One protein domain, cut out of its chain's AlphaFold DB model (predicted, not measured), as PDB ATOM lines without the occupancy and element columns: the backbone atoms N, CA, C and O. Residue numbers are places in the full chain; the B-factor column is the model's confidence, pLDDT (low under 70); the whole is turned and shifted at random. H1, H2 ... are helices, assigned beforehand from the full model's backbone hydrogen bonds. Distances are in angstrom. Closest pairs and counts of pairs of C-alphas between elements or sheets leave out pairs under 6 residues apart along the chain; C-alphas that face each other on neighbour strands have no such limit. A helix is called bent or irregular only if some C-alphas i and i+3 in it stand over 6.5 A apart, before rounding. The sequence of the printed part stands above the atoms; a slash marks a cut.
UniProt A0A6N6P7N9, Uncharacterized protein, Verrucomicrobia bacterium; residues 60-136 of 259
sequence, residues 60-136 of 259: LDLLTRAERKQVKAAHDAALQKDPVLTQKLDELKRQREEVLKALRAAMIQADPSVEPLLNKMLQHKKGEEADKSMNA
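AT A GLANCE: This is residues 60 to 136 of the 259 residues of an uncharacterized protein of Verrucomicrobia bacterium (UniProt A0A6N6P7N9). The long helix H2 meets H3 near their ends as a narrow V, and the shorter H1 turns off H2's other end, leaving an open frame with an empty middle. The 77 printed residues hold three named helices, H1, H2, H3 in chain order, and no named strand: all helix. The whole is extended, radius of gyration of the C-alphas 18.4 A, spanning 50 by 30 by 26 A.

IN THESE COORDINATES: Find C-alpha 83 at (228.202, 190.633, 124.702); from there H2 runs 40.6 A to residue 110. H3, residues 112 to 136, covers 38.0 A, ending at (220.032, 206.197, 142.935). H1 is residues 65 to 81, 24.2 A.

HOW THE PARTS SIT: H2 and H3 only just touch, only at the corner, with 3 pairs of C-alphas within 8 A, residues 107 to 108 meeting 114 to 115; the closest C-alphas, Ile 108 and Glu 115, are 5.8 A apart. They run opposite ways at a shallow tilt of 32 degrees. H1 is close to H2 but not clearly touching, C-alphas of Leu 79 and Thr 86 closest at 6.1 A, about perpendicular at 84 degrees. H1 and H3 are apart. H3 is only just irregular: C-alphas 113 and 116 are 6.9 A apart. Every O i to N i+4 pair is within hydrogen-bond range in H1 and H2; in H3, 19 of 21.

THE WHOLE: The C-alphas farthest apart, of Ala 66 and Pro 112, are 51.1 A apart. The printed part has no cut, and both links are tight. Look for pLDDT under 70 at residues 128 to 136.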
ATOM      1  N   LEU A  60     225.568 185.187 149.687       77.50
ATOM      2  CA  LEU A  60     226.351 186.422 149.646       77.50
ATOM      3  C   LEU A  60     226.590 187.059 151.022       77.50
ATOM      4  O   LEU A  60     227.490 187.884 151.157       77.50
ATOM      5  N   ASP A  61     225.808 186.703 152.039       80.44
ATOM      6  CA  ASP A  61     225.955 187.225 153.397       80.44
ATOM      7  C   ASP A  61     227.130 186.617 154.157       80.44
ATOM      8  O   ASP A  61     227.644 187.256 155.074       80.44
ATOM      9  N   LEU A  62     227.596 185.442 153.729       88.50
ATOM     10  CA  LEU A  62     228.805 184.803 154.251       88.50
ATOM     11  C   LEU A  62     230.093 185.457 153.729       88.50
ATOM     12  O   LEU A  62     231.150 185.276 154.325       88.50
ATOM     13  N   LEU A  63     230.006 186.240 152.649       89.31
ATOM     14  CA  LEU A  63     231.148 186.942 152.067       89.31
ATOM     15  C   LEU A  63     231.449 188.224 152.853       89.31
ATOM     16  O   LEU A  63     230.555 189.030 153.161       89.31
ATOM     17  N   THR A  64     232.731 188.466 153.110       93.12
ATOM     18  CA  THR A  64     233.237 189.740 153.628       93.12
ATOM     19  C   THR A  64     232.968 190.879 152.635       93.12
ATOM     20  O   THR A  64     232.700 190.670 151.449       93.12
ATOM     21  N   ARG A  65     233.047 192.140 153.088       84.62
ATOM     22  CA  ARG A  65     232.830 193.305 152.203       84.62
ATOM     23  C   ARG A  65     233.798 193.335 151.015       84.62
ATOM     24  O   ARG A  65     233.393 193.737 149.924       84.62
ATOM     25  N   ALA A  66     235.049 192.926 151.228       89.94
ATOM     26  CA  ALA A  66     236.067 192.874 150.182       89.94
ATOM     27  C   ALA A  66     235.721 191.812 149.128       89.94
ATOM     28  O   ALA A  66     235.687 192.123 147.938       89.94
ATOM     29  N   GLU A  67     235.353 190.607 149.564       91.94
ATOM     30  CA  GLU A  67     234.949 189.519 148.667       91.94
ATOM     31  C   GLU A  67     233.682 189.871 147.880       91.94
ATOM     32  O   GLU A  67     233.641 189.674 146.670       91.94
ATOM     33  N   ARG A  68     232.672 190.494 148.509       90.88
ATOM     34  CA  ARG A  68     231.478 190.972 147.781       90.88
ATOM     35  C   ARG A  68     231.841 191.973 146.685       90.88
ATOM     36  O   ARG A  68     231.279 191.913 145.592       90.88
ATOM     37  N   LYS A  69     232.781 192.889 146.956       91.50
ATOM     38  CA  LYS A  69     233.267 193.853 145.957       91.50
ATOM     39  C   LYS A  69     233.982 193.138 144.810       91.50
ATOM     40  O   LYS A  69     233.758 193.495 143.656       91.50
ATOM     41  N   GLN A  70     234.786 192.122 145.116       94.38
ATOM     42  CA  GLN A  70     235.483 191.320 144.114       94.38
ATOM     43  C   GLN A  70     234.512 190.508 143.247       94.38
ATOM     44  O   GLN A  70     234.618 190.557 142.026       94.38
ATOM     45  N   VAL A  71     233.524 189.834 143.846       94.25
ATOM     46  CA  VAL A  71     232.482 189.090 143.116       94.25
ATOM     47  C   VAL A  71     231.679 190.024 142.213       94.25
ATOM     48  O   VAL A  71     231.449 189.701 141.050       94.25
ATOM     49  N   LYS A  72     231.307 191.212 142.708       91.00
ATOM     50  CA  LYS A  72     230.622 192.221 141.893       91.00
ATOM     51  C   LYS A  72     231.484 192.682 140.716       91.00
ATOM     52  O   LYS A  72     230.991 192.736 139.597       91.00
ATOM     53  N   ALA A  73     232.762 192.980 140.947       94.94
ATOM     54  CA  ALA A  73     233.677 193.380 139.880       94.94
ATOM     55  C   ALA A  73     233.865 192.269 138.835       94.94
ATOM     56  O   ALA A  73     233.859 192.551 137.642       94.94
ATOM     57  N   ALA A  74     233.978 191.010 139.266       95.94
ATOM     58  CA  ALA A  74     234.082 189.861 138.370       95.94
ATOM     59  C   ALA A  74     232.802 189.658 137.542       95.94
ATOM     60  O   ALA A  74     232.887 189.407 136.342       95.94
ATOM     61  N   HIS A  75     231.629 189.817 138.157       95.56
ATOM     62  CA  HIS A  75     230.341 189.793 137.464       95.56
ATOM     63  C   HIS A  75     230.244 190.904 136.408       95.56
ATOM     64  O   HIS A  75     229.932 190.632 135.250       95.56
ATOM     65  N   ASP A  76     230.569 192.144 136.782       93.94
ATOM     66  CA  ASP A  76     230.520 193.294 135.874       93.94
ATOM     67  C   ASP A  76     231.532 193.128 134.718       93.94
ATOM     68  O   ASP A  76     231.202 193.384 133.560       93.94
ATOM     69  N   ALA A  77     232.733 192.609 134.998       97.00
ATOM     70  CA  ALA A  77     233.737 192.299 133.979       97.00
ATOM     71  C   ALA A  77     233.298 191.165 133.034       97.00
ATOM     72  O   ALA A  77     233.562 191.234 131.834       97.00
ATOM     73  N   ALA A  78     232.607 190.138 133.541       95.44
ATOM     74  CA  ALA A  78     232.064 189.063 132.712       95.44
ATOM     75  C   ALA A  78     231.012 189.590 131.722       95.44
ATOM     76  O   ALA A  78     231.050 189.225 130.548       95.44
ATOM     77  N   LEU A  79     230.139 190.503 132.165       94.81
ATOM     78  CA  LEU A  79     229.154 191.155 131.294       94.81
ATOM     79  C   LEU A  79     229.798 192.054 130.232       94.81
ATOM     80  O   LEU A  79     229.316 192.102 129.104       94.81
ATOM     81  N   GLN A  80     230.886 192.749 130.571       95.31
ATOM     82  CA  GLN A  80     231.623 193.576 129.608       95.31
ATOM     83  C   GLN A  80     232.371 192.738 128.569       95.31
ATOM     84  O   GLN A  80     232.454 193.128 127.406       95.31
ATOM     85  N   LYS A  81     232.940 191.602 128.986       97.75
ATOM     86  CA  LYS A  81     233.755 190.749 128.118       97.75
ATOM     87  C   LYS A  81     232.916 189.931 127.138       97.75
ATOM     88  O   LYS A  81     233.382 189.673 126.031       97.75
ATOM     89  N   ASP A  82     231.717 189.513 127.539       97.00
ATOM     90  CA  ASP A  82     230.844 188.671 126.723       97.00
ATOM     91  C   ASP A  82     229.528 189.393 126.356       97.00
ATOM     92  O   ASP A  82     228.558 189.379 127.127       97.00
ATOM     93  N   PRO A  83     229.437 189.998 125.156       96.25
ATOM     94  CA  PRO A  83     228.202 190.633 124.702       96.25
ATOM     95  C   PRO A  83     227.072 189.619 124.455       96.25
ATOM     96  O   PRO A  83     225.899 189.984 124.552       96.25
ATOM     97  N   VAL A  84     227.388 188.344 124.185       97.81
ATOM     98  CA  VAL A  84     226.383 187.285 123.994       97.81
ATOM     99  C   VAL A  84     225.695 186.970 125.319       97.81
ATOM    100  O   VAL A  84     224.483 186.743 125.345       97.81
ATOM    101  N   LEU A  85     226.430 187.003 126.434       94.88
ATOM    102  CA  LEU A  85     225.847 186.850 127.767       94.88
ATOM    103  C   LEU A  85     224.820 187.953 128.060       94.88
ATOM    104  O   LEU A  85     223.731 187.664 128.556       94.88
ATOM    105  N   THR A  86     225.131 189.198 127.692       93.25
ATOM    106  CA  THR A  86     224.204 190.330 127.840       93.25
ATOM    107  C   THR A  86     222.948 190.139 126.984       93.25
ATOM    108  O   THR A  86     221.836 190.257 127.494       93.25
ATOM    109  N   GLN A  87     223.102 189.729 125.720       95.62
ATOM    110  CA  GLN A  87     221.962 189.419 124.845       95.62
ATOM    111  C   GLN A  87     221.076 188.303 125.412       95.62
ATOM    112  O   GLN A  87     219.853 188.425 125.405       95.62
ATOM    113  N   LYS A  88     221.673 187.234 125.953       95.25
ATOM    114  CA  LYS A  88     220.927 186.139 126.594       95.25
ATOM    115  C   LYS A  88     220.171 186.599 127.838       95.25
ATOM    116  O   LYS A  88     219.056 186.140 128.067       95.25
ATOM    117  N   LEU A  89     220.758 187.487 128.642       93.12
ATOM    118  CA  LEU A  89     220.077 188.060 129.804       93.12
ATOM    119  C   LEU A  89     218.866 188.895 129.391       93.12
ATOM    120  O   LEU A  89     217.821 188.800 130.034       93.12
ATOM    121  N   ASP A  90     218.983 189.689 128.332       94.81
ATOM    122  CA  ASP A  90     217.865 190.489 127.833       94.81
ATOM    123  C   ASP A  90     216.781 189.628 127.179       94.81
ATOM    124  O   ASP A  90     215.593 189.867 127.401       94.81
ATOM    125  N   GLU A  91     217.166 188.573 126.465       95.06
ATOM    126  CA  GLU A  91     216.225 187.581 125.943       95.06
ATOM    127  C   GLU A  91     215.474 186.869 127.076       95.06
ATOM    128  O   GLU A  91     214.248 186.781 127.055       95.06
ATOM    129  N   LEU A  92     216.176 186.452 128.132       94.06
ATOM    130  CA  LEU A  92     215.552 185.845 129.308       94.06
ATOM    131  C   LEU A  92     214.562 186.804 129.985       94.06
ATOM    132  O   LEU A  92     213.494 186.374 130.429       94.06
ATOM    133  N   LYS A  93     214.885 188.102 130.065       92.50
ATOM    134  CA  LYS A  93     213.949 189.113 130.585       92.50
ATOM    135  C   LYS A  93     212.689 189.189 129.724       92.50
ATOM    136  O   LYS A  93     211.598 189.138 130.287       92.50
ATOM    137  N   ARG A  94     212.826 189.241 128.394       94.94
ATOM    138  CA  ARG A  94     211.682 189.261 127.464       94.94
ATOM    139  C   ARG A  94     210.810 188.022 127.609       94.94
ATOM    140  O   ARG A  94     209.611 188.150 127.825       94.94
ATOM    141  N   GLN A  95     211.413 186.835 127.604       94.06
ATOM    142  CA  GLN A  95     210.685 185.577 127.784       94.06
ATOM    143  C   GLN A  95     209.924 185.549 129.111       94.06
ATOM    144  O   GLN A  95     208.765 185.144 129.171       94.06
ATOM    145  N   ARG A  96     210.543 186.033 130.193       92.12
ATOM    146  CA  ARG A  96     209.874 186.136 131.492       92.12
ATOM    147  C   ARG A  96     208.693 187.105 131.455       92.12
ATOM    148  O   ARG A  96     207.654 186.802 132.039       92.12
ATOM    149  N   GLU A  97     208.837 188.256 130.807       92.50
ATOM    150  CA  GLU A  97     207.744 189.222 130.638       92.50
ATOM    151  C   GLU A  97     206.585 188.633 129.831       92.50
ATOM    152  O   GLU A  97     205.427 188.797 130.219       92.50
ATOM    153  N   GLU A  98     206.878 187.886 128.768       94.62
ATOM    154  CA  GLU A  98     205.871 187.187 127.967       94.62
ATOM    155  C   GLU A  98     205.129 186.125 128.778       94.62
ATOM    156  O   GLU A  98     203.897 186.100 128.765       94.62
ATOM    157  N   VAL A  99     205.850 185.306 129.550       95.06
ATOM    158  CA  VAL A  99     205.243 184.312 130.450       95.06
ATOM    159  C   VAL A  99     204.351 184.990 131.487       95.06
ATOM    160  O   VAL A  99     203.223 184.554 131.702       95.06
ATOM    161  N   LEU A 100     204.808 186.083 132.107       92.50
ATOM    162  CA  LEU A 100     204.003 186.831 133.079       92.50
ATOM    163  C   LEU A 100     202.763 187.465 132.435       92.50
ATOM    164  O   LEU A 100     201.696 187.484 133.049       92.50
ATOM    165  N   LYS A 101     202.875 187.954 131.197       95.62
ATOM    166  CA  LYS A 101     201.747 188.494 130.429       95.62
ATOM    167  C   LYS A 101     200.730 187.403 130.089       95.62
ATOM    168  O   LYS A 101     199.535 187.623 130.275       95.62
ATOM    169  N   ALA A 102     201.191 186.241 129.630       96.00
ATOM    170  CA  ALA A 102     200.339 185.094 129.329       96.00
ATOM    171  C   ALA A 102     199.646 184.563 130.592       96.00
ATOM    172  O   ALA A 102     198.437 184.350 130.581       96.00
ATOM    173  N   LEU A 103     200.383 184.439 131.700       96.31
ATOM    174  CA  LEU A 103     199.834 184.062 133.003       96.31
ATOM    175  C   LEU A 103     198.749 185.043 133.450       96.31
ATOM    176  O   LEU A 103     197.674 184.628 133.868       96.31
ATOM    177  N   ARG A 104     199.001 186.348 133.315       96.62
ATOM    178  CA  ARG A 104     198.015 187.382 133.634       96.62
ATOM    179  C   ARG A 104     196.750 187.245 132.786       96.62
ATOM    180  O   ARG A 104     195.654 187.329 133.330       96.62
ATOM    181  N   ALA A 105     196.897 187.045 131.478       97.75
ATOM    182  CA  ALA A 105     195.761 186.841 130.585       97.75
ATOM    183  C   ALA A 105     194.959 185.592 130.984       97.75
ATOM    184  O   ALA A 105     193.738 185.665 131.084       97.75
ATOM    185  N   ALA A 106     195.646 184.490 131.300       97.44
ATOM    186  CA  ALA A 106     195.016 183.262 131.777       97.44
ATOM    187  C   ALA A 106     194.274 183.464 133.110       97.44
ATOM    188  O   ALA A 106     193.172 182.949 133.268       97.44
ATOM    189  N   MET A 107     194.824 184.251 134.044       97.62
ATOM    190  CA  MET A 107     194.149 184.588 135.305       97.62
ATOM    191  C   MET A 107     192.866 185.397 135.080       97.62
ATOM    192  O   MET A 107     191.852 185.081 135.686       97.62
ATOM    193  N   ILE A 108     192.892 186.402 134.196       98.25
ATOM    194  CA  ILE A 108     191.706 187.217 133.869       98.25
ATOM    195  C   ILE A 108     190.654 186.379 133.134       98.25
ATOM    196  O   ILE A 108     189.463 186.515 133.389       98.25
ATOM    197  N   GLN A 109     191.087 185.494 132.232       97.25
ATOM    198  CA  GLN A 109     190.187 184.586 131.525       97.25
ATOM    199  C   GLN A 109     189.522 183.585 132.477       97.25
ATOM    200  O   GLN A 109     188.352 183.262 132.292       97.25
ATOM    201  N   ALA A 110     190.263 183.085 133.471       97.50
ATOM    202  CA  ALA A 110     189.735 182.176 134.482       97.50
ATOM    203  C   ALA A 110     188.777 182.882 135.456       97.50
ATOM    204  O   ALA A 110     187.767 182.294 135.836       97.50
ATOM    205  N   ASP A 111     189.076 184.125 135.841       98.25
ATOM    206  CA  ASP A 111     188.238 184.935 136.725       98.25
ATOM    207  C   ASP A 111     188.340 186.434 136.373       98.25
ATOM    208  O   ASP A 111     189.294 187.112 136.764       98.25
ATOM    209  N   PRO A 112     187.339 187.006 135.683       98.25
ATOM    210  CA  PRO A 112     187.345 188.428 135.345       98.25
ATOM    211  C   PRO A 112     187.373 189.361 136.567       98.25
ATOM    212  O   PRO A 112     187.832 190.500 136.464       98.25
ATOM    213  N   SER A 113     186.933 188.902 137.746       97.88
ATOM    214  CA  SER A 113     186.912 189.726 138.962       97.88
ATOM    215  C   SER A 113     188.312 190.023 139.522       97.88
ATOM    216  O   SER A 113     188.478 190.984 140.280       97.88
ATOM    217  N   VAL A 114     189.346 189.275 139.108       97.94
ATOM    218  CA  VAL A 114     190.736 189.516 139.540       97.94
ATOM    219  C   VAL A 114     191.423 190.658 138.788       97.94
ATOM    220  O   VAL A 114     192.459 191.159 139.236       97.94
ATOM    221  N   GLU A 115     190.869 191.120 137.667       97.69
ATOM    222  CA  GLU A 115     191.445 192.203 136.867       97.69
ATOM    223  C   GLU A 115     191.708 193.507 137.660       97.69
ATOM    224  O   GLU A 115     192.842 194.006 137.603       97.69
ATOM    225  N   PRO A 116     190.755 194.061 138.445       97.25
ATOM    226  CA  PRO A 116     191.006 195.259 139.251       97.25
ATOM    227  C   PRO A 116     192.109 195.059 140.303       97.25
ATOM    228  O   PRO A 116     192.886 195.985 140.554       97.25
ATOM    229  N   LEU A 117     192.238 193.859 140.879       96.56
ATOM    230  CA  LEU A 117     193.303 193.537 141.838       96.56
ATOM    231  C   LEU A 117     194.678 193.530 141.157       96.56
ATOM    232  O   LEU A 117     195.619 194.161 141.647       96.56
ATOM    233  N   LEU A 118     194.783 192.888 139.988       94.75
ATOM    234  CA  LEU A 118     196.019 192.843 139.198       94.75
ATOM    235  C   LEU A 118     196.435 194.239 138.711       94.75
ATOM    236  O   LEU A 118     197.619 194.580 138.751       94.75
ATOM    237  N   ASN A 119     195.474 195.076 138.309       94.94
ATOM    238  CA  ASN A 119     195.731 196.475 137.955       94.94
ATOM    239  C   ASN A 119     196.272 197.277 139.147       94.94
ATOM    240  O   ASN A 119     197.249 198.014 138.994       94.94
ATOM    241  N   LYS A 120     195.707 197.092 140.346       93.94
ATOM    242  CA  LYS A 120     196.176 197.770 141.564       93.94
ATOM    243  C   LYS A 120     197.605 197.367 141.936       93.94
ATOM    244  O   LYS A 120     198.425 198.228 142.248       93.94
ATOM    245  N   MET A 121     197.946 196.080 141.827       88.31
ATOM    246  CA  MET A 121     199.316 195.599 142.068       88.31
ATOM    247  C   MET A 121     200.343 196.232 141.117       88.31
ATOM    248  O   MET A 121     201.445 196.586 141.543       88.31
ATOM    249  N   LEU A 122     199.991 196.417 139.841       88.06
ATOM    250  CA  LEU A 122     200.879 197.053 138.861       88.06
ATOM    251  C   LEU A 122     201.099 198.541 139.140       88.06
ATOM    252  O   LEU A 122     202.212 199.035 138.951       88.06
ATOM    253  N   GLN A 123     200.075 199.245 139.626       86.25
ATOM    254  CA  GLN A 123     200.208 200.646 140.032       86.25
ATOM    255  C   GLN A 123     201.200 200.800 141.193       86.25
ATOM    256  O   GLN A 123     202.062 201.677 141.142       86.25
ATOM    257  N   HIS A 124     201.154 199.905 142.187       78.81
ATOM    258  CA  HIS A 124     202.114 199.919 143.295       78.81
ATOM    259  C   HIS A 124     203.553 199.665 142.832       78.81
ATOM    260  O   HIS A 124     204.468 200.363 143.267       78.81
ATOM    261  N   LYS A 125     203.759 198.724 141.902       78.88
ATOM    262  CA  LYS A 125     205.099 198.435 141.375       78.88
ATOM    263  C   LYS A 125     205.691 199.626 140.611       78.88
ATOM    264  O   LYS A 125     206.876 199.912 140.752       78.88
ATOM    265  N   LYS A 126     204.864 200.342 139.840       75.44
ATOM    266  CA  LYS A 126     205.301 201.513 139.063       75.44
ATOM    267  C   LYS A 126     205.700 202.699 139.954       75.44
ATOM    268  O   LYS A 126     206.623 203.424 139.600       75.44
ATOM    269  N   GLY A 127     205.053 202.870 141.111       73.31
ATOM    270  CA  GLY A 127     205.434 203.894 142.094       73.31
ATOM    271  C   GLY A 127     206.777 203.606 142.773       73.31
ATOM    272  O   GLY A 127     207.620 204.488 142.884       73.31
ATOM    273  N   GLU A 128     207.027 202.349 143.149       68.56
ATOM    274  CA  GLU A 128     208.247 201.983 143.883       68.56
ATOM    275  C   GLU A 128     209.525 202.065 143.023       68.56
ATOM    276  O   GLU A 128     210.617 202.321 143.538       68.56
ATOM    277  N   GLU A 129     209.415 201.857 141.708       64.00
ATOM    278  CA  GLU A 129     210.539 202.053 140.781       64.00
ATOM    279  C   GLU A 129     210.843 203.537 140.533       64.00
ATOM    280  O   GLU A 129     212.019 203.900 140.437       64.00
ATOM    281  N   ALA A 130     209.824 204.405 140.518       69.50
ATOM    282  CA  ALA A 130     210.022 205.851 140.418       69.50
ATOM    283  C   ALA A 130     210.817 206.386 141.625       69.50
ATOM    284  O   ALA A 130     211.827 207.070 141.440       69.50
ATOM    285  N   ASP A 131     210.457 205.961 142.839       66.88
ATOM    286  CA  ASP A 131     211.145 206.362 144.076       66.88
ATOM    287  C   ASP A 131     212.594 205.840 144.147       66.88
ATOM    288  O   ASP A 131     213.505 206.526 144.624       66.88
ATOM    289  N   LYS A 132     212.849 204.627 143.635       67.31
ATOM    290  CA  LYS A 132     214.210 204.063 143.563       67.31
ATOM    291  C   LYS A 132     215.080 204.783 142.536       67.31
ATOM    292  O   LYS A 132     216.274 204.955 142.793       67.31
ATOM    293  N   SER A 133     214.504 205.226 141.417       59.78
ATOM    294  CA  SER A 133     215.242 205.976 140.395       59.78
ATOM    295  C   SER A 133     215.732 207.331 140.918       59.78
ATOM    296  O   SER A 133     216.888 207.687 140.695       59.78
ATOM    297  N   MET A 134     214.926 208.022 141.734       59.72
ATOM    298  CA  MET A 134     215.325 209.297 142.339       59.72
ATOM    299  C   MET A 134     216.394 209.130 143.431       59.72
ATOM    300  O   MET A 134     217.289 209.963 143.561       59.72
ATOM    301  N   ASN A 135     216.378 208.028 144.185       56.34
ATOM    302  CA  ASN A 135     217.369 207.790 145.243       56.34
ATOM    303  C   ASN A 135     218.733 207.296 144.710       56.34
ATOM    304  O   ASN A 135     219.772 207.529 145.331       56.34
ATOM    305  N   ALA A 136     218.772 206.637 143.546       55.03
ATOM    306  CA  ALA A 136     220.032 206.197 142.935       55.03
ATOM    307  C   ALA A 136     220.905 207.373 142.455       55.03
ATOM    308  O   ALA A 136     222.129 207.250 142.416       55.03
TER     309      ALA A 136